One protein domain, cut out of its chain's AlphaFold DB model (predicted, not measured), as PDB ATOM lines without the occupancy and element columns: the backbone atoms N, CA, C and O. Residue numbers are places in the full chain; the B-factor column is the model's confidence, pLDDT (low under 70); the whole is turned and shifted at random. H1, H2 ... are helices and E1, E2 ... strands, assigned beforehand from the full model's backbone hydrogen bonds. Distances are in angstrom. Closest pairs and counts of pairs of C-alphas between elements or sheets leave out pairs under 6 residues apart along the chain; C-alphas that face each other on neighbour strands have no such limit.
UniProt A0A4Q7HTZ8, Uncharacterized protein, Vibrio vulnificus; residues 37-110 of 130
ATOM      1  N   LEU A  37      66.613 -56.926 228.225       90.00
ATOM      2  CA  LEU A  37      67.575 -57.983 227.925       90.00
ATOM      3  C   LEU A  37      67.154 -58.794 226.694       90.00
ATOM      4  O   LEU A  37      67.996 -59.106 225.859       90.00
ATOM      5  N   GLU A  38      65.864 -59.094 226.533       87.69
ATOM      6  CA  GLU A  38      65.370 -59.759 225.320       87.69
ATOM      7  C   GLU A  38      65.594 -58.885 224.079       87.69
ATOM      8  O   GLU A  38      66.013 -59.390 223.038       87.69
ATOM      9  N   LEU A  39      65.391 -57.568 224.208       85.44
ATOM     10  CA  LEU A  39      65.705 -56.599 223.155       85.44
ATOM     11  C   LEU A  39      67.205 -56.600 222.813       85.44
ATOM     12  O   LEU A  39      67.564 -56.638 221.638       85.44
ATOM     13  N   CYS A  40      68.075 -56.620 223.828       89.75
ATOM     14  CA  CYS A  40      69.525 -56.735 223.658       89.75
ATOM     15  C   CYS A  40      69.919 -58.020 222.913       89.75
ATOM     16  O   CYS A  40      70.718 -57.979 221.978       89.75
ATOM     17  N   LEU A  41      69.361 -59.169 223.303       89.75
ATOM     18  CA  LEU A  41      69.683 -60.460 222.688       89.75
ATOM     19  C   LEU A  41      69.203 -60.543 221.236       89.75
ATOM     20  O   LEU A  41      69.930 -61.050 220.383       89.75
ATOM     21  N   LEU A  42      68.016 -60.009 220.936       87.62
ATOM     22  CA  LEU A  42      67.527 -59.906 219.561       87.62
ATOM     23  C   LEU A  42      68.406 -58.997 218.708       87.62
ATOM     24  O   LEU A  42      68.732 -59.359 217.583       87.62
ATOM     25  N   PHE A  43      68.834 -57.858 219.250       85.88
ATOM     26  CA  PHE A  43      69.773 -56.977 218.564       85.88
ATOM     27  C   PHE A  43      71.098 -57.691 218.264       85.88
ATOM     28  O   PHE A  43      71.630 -57.575 217.161       85.88
ATOM     29  N   CYS A  44      71.611 -58.476 219.216       88.25
ATOM     30  CA  CYS A  44      72.819 -59.270 219.008       88.25
ATOM     31  C   CYS A  44      72.644 -60.289 217.877       88.25
ATOM     32  O   CYS A  44      73.516 -60.401 217.016       88.25
ATOM     33  N   LEU A  45      71.507 -60.988 217.859       86.81
ATOM     34  CA  LEU A  45      71.179 -61.980 216.839       86.81
ATOM     35  C   LEU A  45      71.043 -61.349 215.444       86.81
ATOM     36  O   LEU A  45      71.626 -61.855 214.491       86.81
ATOM     37  N   GLU A  46      70.309 -60.243 215.330       84.94
ATOM     38  CA  GLU A  46      70.014 -59.585 214.049       84.94
ATOM     39  C   GLU A  46      71.269 -58.959 213.417       84.94
ATOM     40  O   GLU A  46      71.436 -58.951 212.197       84.94
ATOM     41  N   HIS A  47      72.182 -58.448 214.247       82.19
ATOM     42  CA  HIS A  47      73.363 -57.711 213.792       82.19
ATOM     43  C   HIS A  47      74.681 -58.486 213.925       82.19
ATOM     44  O   HIS A  47      75.748 -57.916 213.679       82.19
ATOM     45  N   ASN A  48      74.620 -59.779 214.264       86.50
ATOM     46  CA  ASN A  48      75.779 -60.648 214.490       86.50
ATOM     47  C   ASN A  48      76.776 -60.070 215.513       86.50
ATOM     48  O   ASN A  48      77.990 -60.087 215.294       86.50
ATOM     49  N   PHE A  49      76.259 -59.547 216.626       89.12
ATOM     50  CA  PHE A  49      77.083 -59.185 217.775       89.12
ATOM     51  C   PHE A  49      77.151 -60.327 218.789       89.12
ATOM     52  O   PHE A  49      76.198 -61.072 219.013       89.12
ATOM     53  N   ILE A  50      78.291 -60.406 219.454       90.31
ATOM     54  CA  ILE A  50      78.539 -61.220 220.631       90.31
ATOM     55  C   ILE A  50      78.331 -60.318 221.845       90.31
ATOM     56  O   ILE A  50      79.023 -59.308 221.996       90.31
ATOM     57  N   LEU A  51      77.388 -60.686 222.712       91.31
ATOM     58  CA  LEU A  51      77.212 -60.051 224.015       91.31
ATOM     59  C   LEU A  51      78.362 -60.482 224.933       91.31
ATOM     60  O   LEU A  51      78.436 -61.652 225.312       91.31
ATOM     61  N   THR A  52      79.266 -59.563 225.275       89.56
ATOM     62  CA  THR A  52      80.437 -59.873 226.115       89.56
ATOM     63  C   THR A  52      80.135 -59.688 227.597       89.56
ATOM     64  O   THR A  52      80.513 -60.524 228.417       89.56
ATOM     65  N   SER A  53      79.410 -58.628 227.943       91.06
ATOM     66  CA  SER A  53      78.923 -58.363 229.296       91.06
ATOM     67  C   SER A  53      77.680 -57.490 229.259       91.06
ATOM     68  O   SER A  53      77.447 -56.765 228.291       91.06
ATOM     69  N   TYR A  54      76.890 -57.532 230.328       92.94
ATOM     70  CA  TYR A  54      75.783 -56.608 230.515       92.94
ATOM     71  C   TYR A  54      75.594 -56.257 231.988       92.94
ATOM     72  O   TYR A  54      75.892 -57.057 232.876       92.94
ATOM     73  N   GLU A  55      75.048 -55.073 232.228       90.88
ATOM     74  CA  GLU A  55      74.594 -54.610 233.529       90.88
ATOM     75  C   GLU A  55      73.112 -54.240 233.434       90.88
ATOM     76  O   GLU A  55      72.695 -53.484 232.554       90.88
ATOM     77  N   TYR A  56      72.304 -54.786 234.344       89.75
ATOM     78  CA  TYR A  56      70.879 -54.486 234.415       89.75
ATOM     79  C   TYR A  56      70.585 -53.455 235.505       89.75
ATOM     80  O   TYR A  56      70.781 -53.705 236.696       89.75
ATOM     81  N   ASN A  57      70.036 -52.310 235.103       85.88
ATOM     82  CA  ASN A  57      69.510 -51.305 236.012       85.88
ATOM     83  C   ASN A  57      68.023 -51.571 236.271       85.88
ATOM     84  O   ASN A  57      67.154 -51.114 235.528       85.88
ATOM     85  N   SER A  58      67.727 -52.274 237.365       81.19
ATOM     86  CA  SER A  58      66.358 -52.650 237.740       81.19
ATOM     87  C   SER A  58      65.443 -51.468 238.065       81.19
ATOM     88  O   SER A  58      64.233 -51.581 237.906       81.19
ATOM     89  N   ARG A  59      65.994 -50.327 238.501       79.88
ATOM     90  CA  ARG A  59      65.200 -49.128 238.821       79.88
ATOM     91  C   ARG A  59      64.678 -48.429 237.575       79.88
ATOM     92  O   ARG A  59      63.630 -47.802 237.636       79.88
ATOM     93  N   LYS A  60      65.449 -48.494 236.492       74.50
ATOM     94  CA  LYS A  60      65.143 -47.826 235.228       74.50
ATOM     95  C   LYS A  60      64.716 -48.801 234.141       74.50
ATOM     96  O   LYS A  60      64.467 -48.362 233.040       74.50
ATOM     97  N   ASN A  61      64.679 -50.104 234.423       82.19
ATOM     98  CA  ASN A  61      64.419 -51.134 233.421       82.19
ATOM     99  C   ASN A  61      65.303 -50.950 232.166       82.19
ATOM    100  O   ASN A  61      64.813 -50.849 231.043       82.19
ATOM    101  N   ILE A  62      66.622 -50.854 232.370       85.69
ATOM    102  CA  ILE A  62      67.616 -50.652 231.300       85.69
ATOM    103  C   ILE A  62      68.675 -51.737 231.368       85.69
ATOM    104  O   ILE A  62      69.115 -52.109 232.455       85.69
ATOM    105  N   VAL A  63      69.132 -52.189 230.206       89.69
ATOM    106  CA  VAL A  63      70.329 -53.017 230.065       89.69
ATOM    107  C   VAL A  63      71.419 -52.198 229.390       89.69
ATOM    108  O   VAL A  63      71.232 -51.722 228.276       89.69
ATOM    109  N   MET A  64      72.561 -52.050 230.051       88.81
ATOM    110  CA  MET A  64      73.784 -51.531 229.440       88.81
ATOM    111  C   MET A  64      74.616 -52.732 229.011       88.81
ATOM    112  O   MET A  64      74.964 -53.567 229.843       88.81
ATOM    113  N   ALA A  65      74.885 -52.858 227.720       89.00
ATOM    114  CA  ALA A  65      75.570 -54.002 227.148       89.00
ATOM    115  C   ALA A  65      76.893 -53.584 226.512       89.00
ATOM    116  O   ALA A  65      76.987 -52.564 225.827       89.00
ATOM    117  N   THR A  66      77.890 -54.439 226.688       88.75
ATOM    118  CA  THR A  66      79.131 -54.411 225.927       88.75
ATOM    119  C   THR A  66      79.038 -55.500 224.869       88.75
ATOM    120  O   THR A  66      78.774 -56.669 225.166       88.75
ATOM    121  N   LEU A  67      79.197 -55.098 223.615       88.88
ATOM    122  CA  LEU A  67      79.034 -55.929 222.434       88.88
ATOM    123  C   LEU A  67      80.339 -55.989 221.649       88.88
ATOM    124  O   LEU A  67      81.157 -55.070 221.683       88.88
ATOM    125  N   SER A  68      80.506 -57.058 220.883       87.62
ATOM    126  CA  SER A  68      81.659 -57.247 220.010       87.62
ATOM    127  C   SER A  68      81.281 -57.957 218.719       87.62
ATOM    128  O   SER A  68      80.369 -58.775 218.707       87.62
ATOM    129  N   LYS A  69      82.009 -57.697 217.629       84.38
ATOM    130  CA  LYS A  69      81.936 -58.514 216.402       84.38
ATOM    131  C   LYS A  69      82.930 -59.679 216.377       84.38
ATOM    132  O   LYS A  69      82.860 -60.519 215.486       84.38
ATOM    133  N   LYS A  70      83.861 -59.718 217.329       83.19
ATOM    134  CA  LYS A  70      84.931 -60.714 217.443       83.19
ATOM    135  C   LYS A  70      84.851 -61.477 218.761       83.19
ATOM    136  O   LYS A  70      84.334 -60.974 219.763       83.19
ATOM    137  N   MET A  71      85.394 -62.690 218.771       78.94
ATOM    138  CA  MET A  71      85.571 -63.444 220.007       78.94
ATOM    139  C   MET A  71      86.658 -62.795 220.869       78.94
ATOM    140  O   MET A  71      87.587 -62.185 220.353       78.94
ATOM    141  N   TYR A  72      86.574 -62.974 222.193       69.75
ATOM    142  CA  TYR A  72      87.456 -62.289 223.151       69.75
ATOM    143  C   TYR A  72      88.959 -62.487 222.898       69.75
ATOM    144  O   TYR A  72      89.778 -61.645 223.247       69.75
ATOM    145  N   ARG A  73      89.329 -63.612 222.285       70.25
ATOM    146  CA  ARG A  73      90.722 -63.972 221.993       70.25
ATOM    147  C   ARG A  73      91.316 -63.217 220.801       70.25
ATOM    148  O   ARG A  73      92.529 -63.253 220.640       70.25
ATOM    149  N   ASP A  74      90.478 -62.544 220.016       76.06
ATOM    150  CA  ASP A  74      90.849 -61.898 218.753       76.06
ATOM    151  C   ASP A  74      90.846 -60.360 218.857       76.06
ATOM    152  O   ASP A  74      90.895 -59.668 217.837       76.06
ATOM    153  N   PHE A  75      90.736 -59.819 220.075       74.12
ATOM    154  CA  PHE A  75      90.834 -58.382 220.313       74.12
ATOM    155  C   PHE A  75      92.288 -57.923 220.279       74.12
ATOM    156  O   PHE A  75      93.126 -58.438 221.020       74.12
ATOM    157  N   GLU A  76      92.570 -56.908 219.467       71.94
ATOM    158  CA  GLU A  76      93.857 -56.211 219.449       71.94
ATOM    159  C   GLU A  76      93.816 -54.983 220.370       71.94
ATOM    160  O   GLU A  76      94.842 -54.574 220.917       71.94
ATOM    161  N   SER A  77      92.621 -54.424 220.599       72.00
ATOM    162  CA  SER A  77      92.399 -53.280 221.485       72.00
ATOM    163  C   SER A  77      91.002 -53.281 222.134       72.00
ATOM    164  O   SER A  77      90.051 -53.828 221.570       72.00
ATOM    165  N   PRO A  78      90.837 -52.646 223.312       67.25
ATOM    166  CA  PRO A  78      89.532 -52.484 223.961       67.25
ATOM    167  C   PRO A  78      88.575 -51.552 223.196       67.25
ATOM    168  O   PRO A  78      87.370 -51.610 223.427       67.25
ATOM    169  N   ASP A  79      89.080 -50.747 222.257       66.75
ATOM    170  CA  ASP A  79      88.279 -49.848 221.411       66.75
ATOM    171  C   ASP A  79      87.422 -50.607 220.376       66.75
ATOM    172  O   ASP A  79      86.545 -50.034 219.732       66.75
ATOM    173  N   GLU A  80      87.639 -51.917 220.231       72.62
ATOM    174  CA  GLU A  80      86.822 -52.806 219.397       72.62
ATOM    175  C   GLU A  80      85.491 -53.203 220.062       72.62
ATOM    176  O   GLU A  80      84.651 -53.867 219.441       72.62
ATOM    177  N   LEU A  81      85.287 -52.798 221.319       83.19
ATOM    178  CA  LEU A  81      84.063 -53.029 222.072       83.19
ATOM    179  C   LEU A  81      83.041 -51.922 221.808       83.19
ATOM    180  O   LEU A  81      83.320 -50.728 221.906       83.19
ATOM    181  N   THR A  82      81.814 -52.333 221.509       83.38
ATOM    182  CA  THR A  82      80.684 -51.432 221.281       83.38
ATOM    183  C   THR A  82      79.821 -51.375 222.532       83.38
ATOM    184  O   THR A  82      79.361 -52.408 223.011       83.38
ATOM    185  N   HIS A  83      79.565 -50.177 223.049       86.12
ATOM    186  CA  HIS A  83      78.715 -49.973 224.220       86.12
ATOM    187  C   HIS A  83      77.321 -49.541 223.762       86.12
ATOM    188  O   HIS A  83      77.172 -48.605 222.971       86.12
ATOM    189  N   VAL A  84      76.293 -50.270 224.199       83.06
ATOM    190  CA  VAL A  84      74.907 -50.058 223.761       83.06
ATOM    191  C   VAL A  84      73.967 -50.138 224.951       83.06
ATOM    192  O   VAL A  84      74.045 -51.068 225.750       83.06
ATOM    193  N   SER A  85      73.048 -49.183 225.058       85.31
ATOM    194  CA  SER A  85      72.010 -49.186 226.092       85.31
ATOM    195  C   SER A  85      70.643 -49.539 225.509       85.31
ATOM    196  O   SER A  85      70.220 -48.970 224.498       85.31
ATOM    197  N   PHE A  86      69.941 -50.452 226.181       86.25
ATOM    198  CA  PHE A  86      68.645 -51.003 225.796       86.25
ATOM    199  C   PHE A  86      67.573 -50.670 226.834       86.25
ATOM    200  O   PHE A  86      67.778 -50.910 228.024       86.25
ATOM    201  N   ALA A  87      66.413 -50.182 226.389       83.06
ATOM    202  CA  ALA A  87      65.251 -49.912 227.243       83.06
ATOM    203  C   ALA A  87      63.939 -50.384 226.599       83.06
ATOM    204  O   ALA A  87      63.798 -50.398 225.377       83.06
ATOM    205  N   ILE A  88      62.947 -50.716 227.421       75.75
ATOM    206  CA  ILE A  88      61.550 -50.826 226.987       75.75
ATOM    207  C   ILE A  88      60.865 -49.589 227.559       75.75
ATOM    208  O   ILE A  88      60.670 -49.533 228.763       75.75
ATOM    209  N   ASN A  89      60.549 -48.616 226.698       70.94
ATOM    210  CA  ASN A  89      60.130 -47.230 226.958       70.94
ATOM    211  C   ASN A  89      61.259 -46.175 226.871       70.94
ATOM    212  O   ASN A  89      62.308 -46.251 227.505       70.94
ATOM    213  N   LEU A  90      61.016 -45.132 226.066       64.06
ATOM    214  CA  LEU A  90      61.948 -44.027 225.816       64.06
ATOM    215  C   LEU A  90      62.215 -43.174 227.067       64.06
ATOM    216  O   LEU A  90      63.291 -42.585 227.202       64.06
ATOM    217  N   SER A  91      61.220 -43.045 227.949       64.19
ATOM    218  CA  SER A  91      61.325 -42.218 229.160       64.19
ATOM    219  C   SER A  91      62.414 -42.714 230.112       64.19
ATOM    220  O   SER A  91      63.129 -41.902 230.705       64.19
ATOM    221  N   ASP A  92      62.609 -44.025 230.163       64.06
ATOM    222  CA  ASP A  92      63.579 -44.674 231.031       64.06
ATOM    223  C   ASP A  92      65.021 -44.339 230.628       64.06
ATOM    224  O   ASP A  92      65.833 -43.923 231.467       64.06
ATOM    225  N   LEU A  93      65.318 -44.411 229.327       63.88
ATOM    226  CA  LEU A  93      66.664 -44.233 228.774       63.88
ATOM    227  C   LEU A  93      67.216 -42.813 228.990       63.88
ATOM    228  O   LEU A  93      68.381 -42.642 229.346       63.88
ATOM    229  N   LYS A  94      66.360 -41.788 228.866       61.94
ATOM    230  CA  LYS A  94      66.746 -40.369 229.014       61.94
ATOM    231  C   LYS A  94      67.363 -40.040 230.374       61.94
ATOM    232  O   LYS A  94      68.191 -39.141 230.464       61.94
ATOM    233  N   SER A  95      66.952 -40.739 231.431       56.38
ATOM    234  CA  SER A  95      67.450 -40.495 232.789       56.38
ATOM    235  C   SER A  95      68.773 -41.205 233.085       56.38
ATOM    236  O   SER A  95      69.405 -40.927 234.105       56.38
ATOM    237  N   ALA A  96      69.145 -42.205 232.281       56.75
ATOM    238  CA  ALA A  96      70.283 -43.082 232.534       56.75
ATOM    239  C   ALA A  96      71.574 -42.612 231.879       56.75
ATOM    240  O   ALA A  96      72.625 -42.968 232.392       56.75
ATOM    241  N   CYS A  97      71.492 -41.804 230.822       54.75
ATOM    242  CA  CYS A  97      72.650 -41.266 230.120       54.75
ATOM    243  C   CYS A  97      73.421 -40.279 231.011       54.75
ATOM    244  O   CYS A  97      72.945 -39.158 231.227       54.75
ATOM    245  N   PRO A  98      74.619 -40.633 231.509       51.16
ATOM    246  CA  PRO A  98      75.569 -39.623 231.933       51.16
ATOM    247  C   PRO A  98      76.038 -38.910 230.661       51.16
ATOM    248  O   PRO A  98      76.149 -39.511 229.598       51.16
ATOM    249  N   SER A  99      76.325 -37.620 230.740       53.00
ATOM    250  CA  SER A  99      76.824 -36.798 229.632       53.00
ATOM    251  C   SER A  99      78.259 -37.158 229.191       53.00
ATOM    252  O   SER A  99      79.069 -36.261 228.964       53.00
ATOM    253  N   GLN A 100      78.621 -38.444 229.156       43.62
ATOM    254  CA  GLN A 100      79.975 -38.918 228.893       43.62
ATOM    255  C   GLN A 100      80.173 -39.337 227.436       43.62
ATOM    256  O   GLN A 100      79.287 -39.816 226.741       43.62
ATOM    257  N   SER A 101      81.386 -39.052 226.990       43.12
ATOM    258  CA  SER A 101      81.862 -38.885 225.626       43.12
ATOM    259  C   SER A 101      82.340 -40.191 224.983       43.12
ATOM    260  O   SER A 101      83.449 -40.249 224.456       43.12
ATOM    261  N   TYR A 102      81.502 -41.225 225.025       47.22
ATOM    262  CA  TYR A 102      81.639 -42.409 224.175       47.22
ATOM    263  C   TYR A 102      80.530 -42.406 223.119       47.22
ATOM    264  O   TYR A 102      79.479 -41.788 223.300       47.22
ATOM    265  N   THR A 103      80.779 -43.054 221.980       47.75
ATOM    266  CA  THR A 103      79.775 -43.243 220.923       47.75
ATOM    267  C   THR A 103      78.779 -44.313 221.375       47.75
ATOM    268  O   THR A 103      78.760 -45.423 220.850       47.75
ATOM    269  N   ASP A 104      78.002 -44.000 222.406       55.91
ATOM    270  CA  ASP A 104      77.015 -44.908 222.969       55.91
ATOM    271  C   ASP A 104      75.811 -44.979 222.028       55.91
ATOM    272  O   ASP A 104      75.202 -43.963 221.673       55.91
ATOM    273  N   TYR A 105      75.473 -46.196 221.605       61.41
ATOM    274  CA  TYR A 105      74.288 -46.437 220.790       61.41
ATOM    275  C   TYR A 105      73.084 -46.729 221.688       61.41
ATOM    276  O   TYR A 105      73.187 -47.391 222.723       61.41
ATOM    277  N   TYR A 106      71.919 -46.247 221.270       67.88
ATOM    278  CA  TYR A 106      70.682 -46.322 222.038       67.88
ATOM    279  C   TYR A 106      69.634 -47.109 221.266       67.88
ATOM    280  O   TYR A 106      69.313 -46.767 220.127       67.88
ATOM    281  N   VAL A 107      69.070 -48.132 221.902       71.94
ATOM    282  CA  VAL A 107      68.002 -48.947 221.322       71.94
ATOM    283  C   VAL A 107      66.854 -49.005 222.315       71.94
ATOM    284  O   VAL A 107      67.045 -49.307 223.491       71.94
ATOM    285  N   TYR A 108      65.642 -48.706 221.863       72.25
ATOM    286  CA  TYR A 108      64.471 -48.788 222.721       72.25
ATOM    287  C   TYR A 108      63.260 -49.313 221.969       72.25
ATOM    288  O   TYR A 108      63.073 -49.035 220.784       72.25
ATOM    289  N   LEU A 109      62.424 -50.057 222.688       68.12
ATOM    290  CA  LEU A 109      61.099 -50.431 222.224       68.12
ATOM    291  C   LEU A 109      60.077 -49.463 222.817       68.12
ATOM    292  O   LEU A 109      60.070 -49.226 224.024       68.12
ATOM    293  N   VAL A 110      59.231 -48.879 221.973       65.38
ATOM    294  CA  VAL A 110      58.090 -48.081 222.425       65.38
ATOM    295  C   VAL A 110      56.924 -49.039 222.633       65.38
ATOM    296  O   VAL A 110      56.466 -49.660 221.681       65.38
TER     297      VAL A 110
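What this domain is: This is residues 37 to 110 of the 130 residues of an uncharacterized protein of Vibrio vulnificus (UniProt A0A4Q7HTZ8). A twisted sheet of four strands has the helix H1 packed on one face and, on the opposite face near one end, the short helix H2, from which residues 95 to 104 loop back to the edge strand E4. Beyond the other end of the sheet, within the long link from E2 to E3, residues 73 to 79 stick out. The printed part has 74 residues, with two named helices and four named strands in the order H1, E1, E2, E3, H2, E4. The sheet runs E1, E2, E3, E4 and is mixed, E3 and E4 being parallel; the class is mixed, helices and strands. The whole is compact, with a radius of gyration of the C-alphas of 12.4 A and spans of 37 by 26 by 17 A.

Where its parts are: H1, residues 37 to 47, begins at C-alpha 37 at (67.575, -57.983, 227.925) and measures 15.3 A. E1, residues 50 to 57, measures 20.4 A and bends by 57 degrees at residue 53. E2, residues 62 to 68, measures 19.2 A, and E3, residues 82 to 88, measures 20.0 A; C-alpha 82 is at (80.684, -51.432, 221.281). H2, residues 90 to 94, measures 6.8 A. E4, residues 105 to 109, measures 13.9 A and ends at C-alpha 109 at (61.099, -50.431, 222.224).

How they stand to each other: E1, E2 and E3 form a meander, each strand the antiparallel neighbour of the one before. The hairpin E1 and E2 stands at 162 degrees between directions, with N 55 and O 64 within hydrogen-bond range at 2.8 A. The hairpin E2 and E3 stands at 150 degrees, with N 65 and O 84 at 2.8 A. E3, H2 and E4 form a strand-helix-strand unit, two parallel neighbour strands with a helix between, and its crossover is right-handed. E3 and E4 stand at 20 degrees, with N 85 and O 105 at 2.9 A. H1 is on the sheet; its closest C-alphas to E2 are those of Leu 37 and Val 63, 6.1 A, and to E3 those of Cys 40 and Phe 86, 6.2 A. H2 is on the opposite face, over E3, at a height over the sheet of 8.0 A; the closest C-alphas of H2 and E3 are those of Leu 93 and Ala 87, 6.0 A apart. H1 and H2 are apart. In H1 every O i to N i+4 pair is within hydrogen-bond range; in H2 0 of 1 is, and 1 of 2 O i to N i+3 pairs.

The domain as a whole: The two C-alphas farthest apart are those of Arg 73 and Ser 91, 37.3 A. The printed part has no cut. The link from E2 to E3, 13 residues, is long. The mean pLDDT of the printed part is 76.4; it is under 70 at residues 72, 78 to 79, 90 to 106 and 109 to 110.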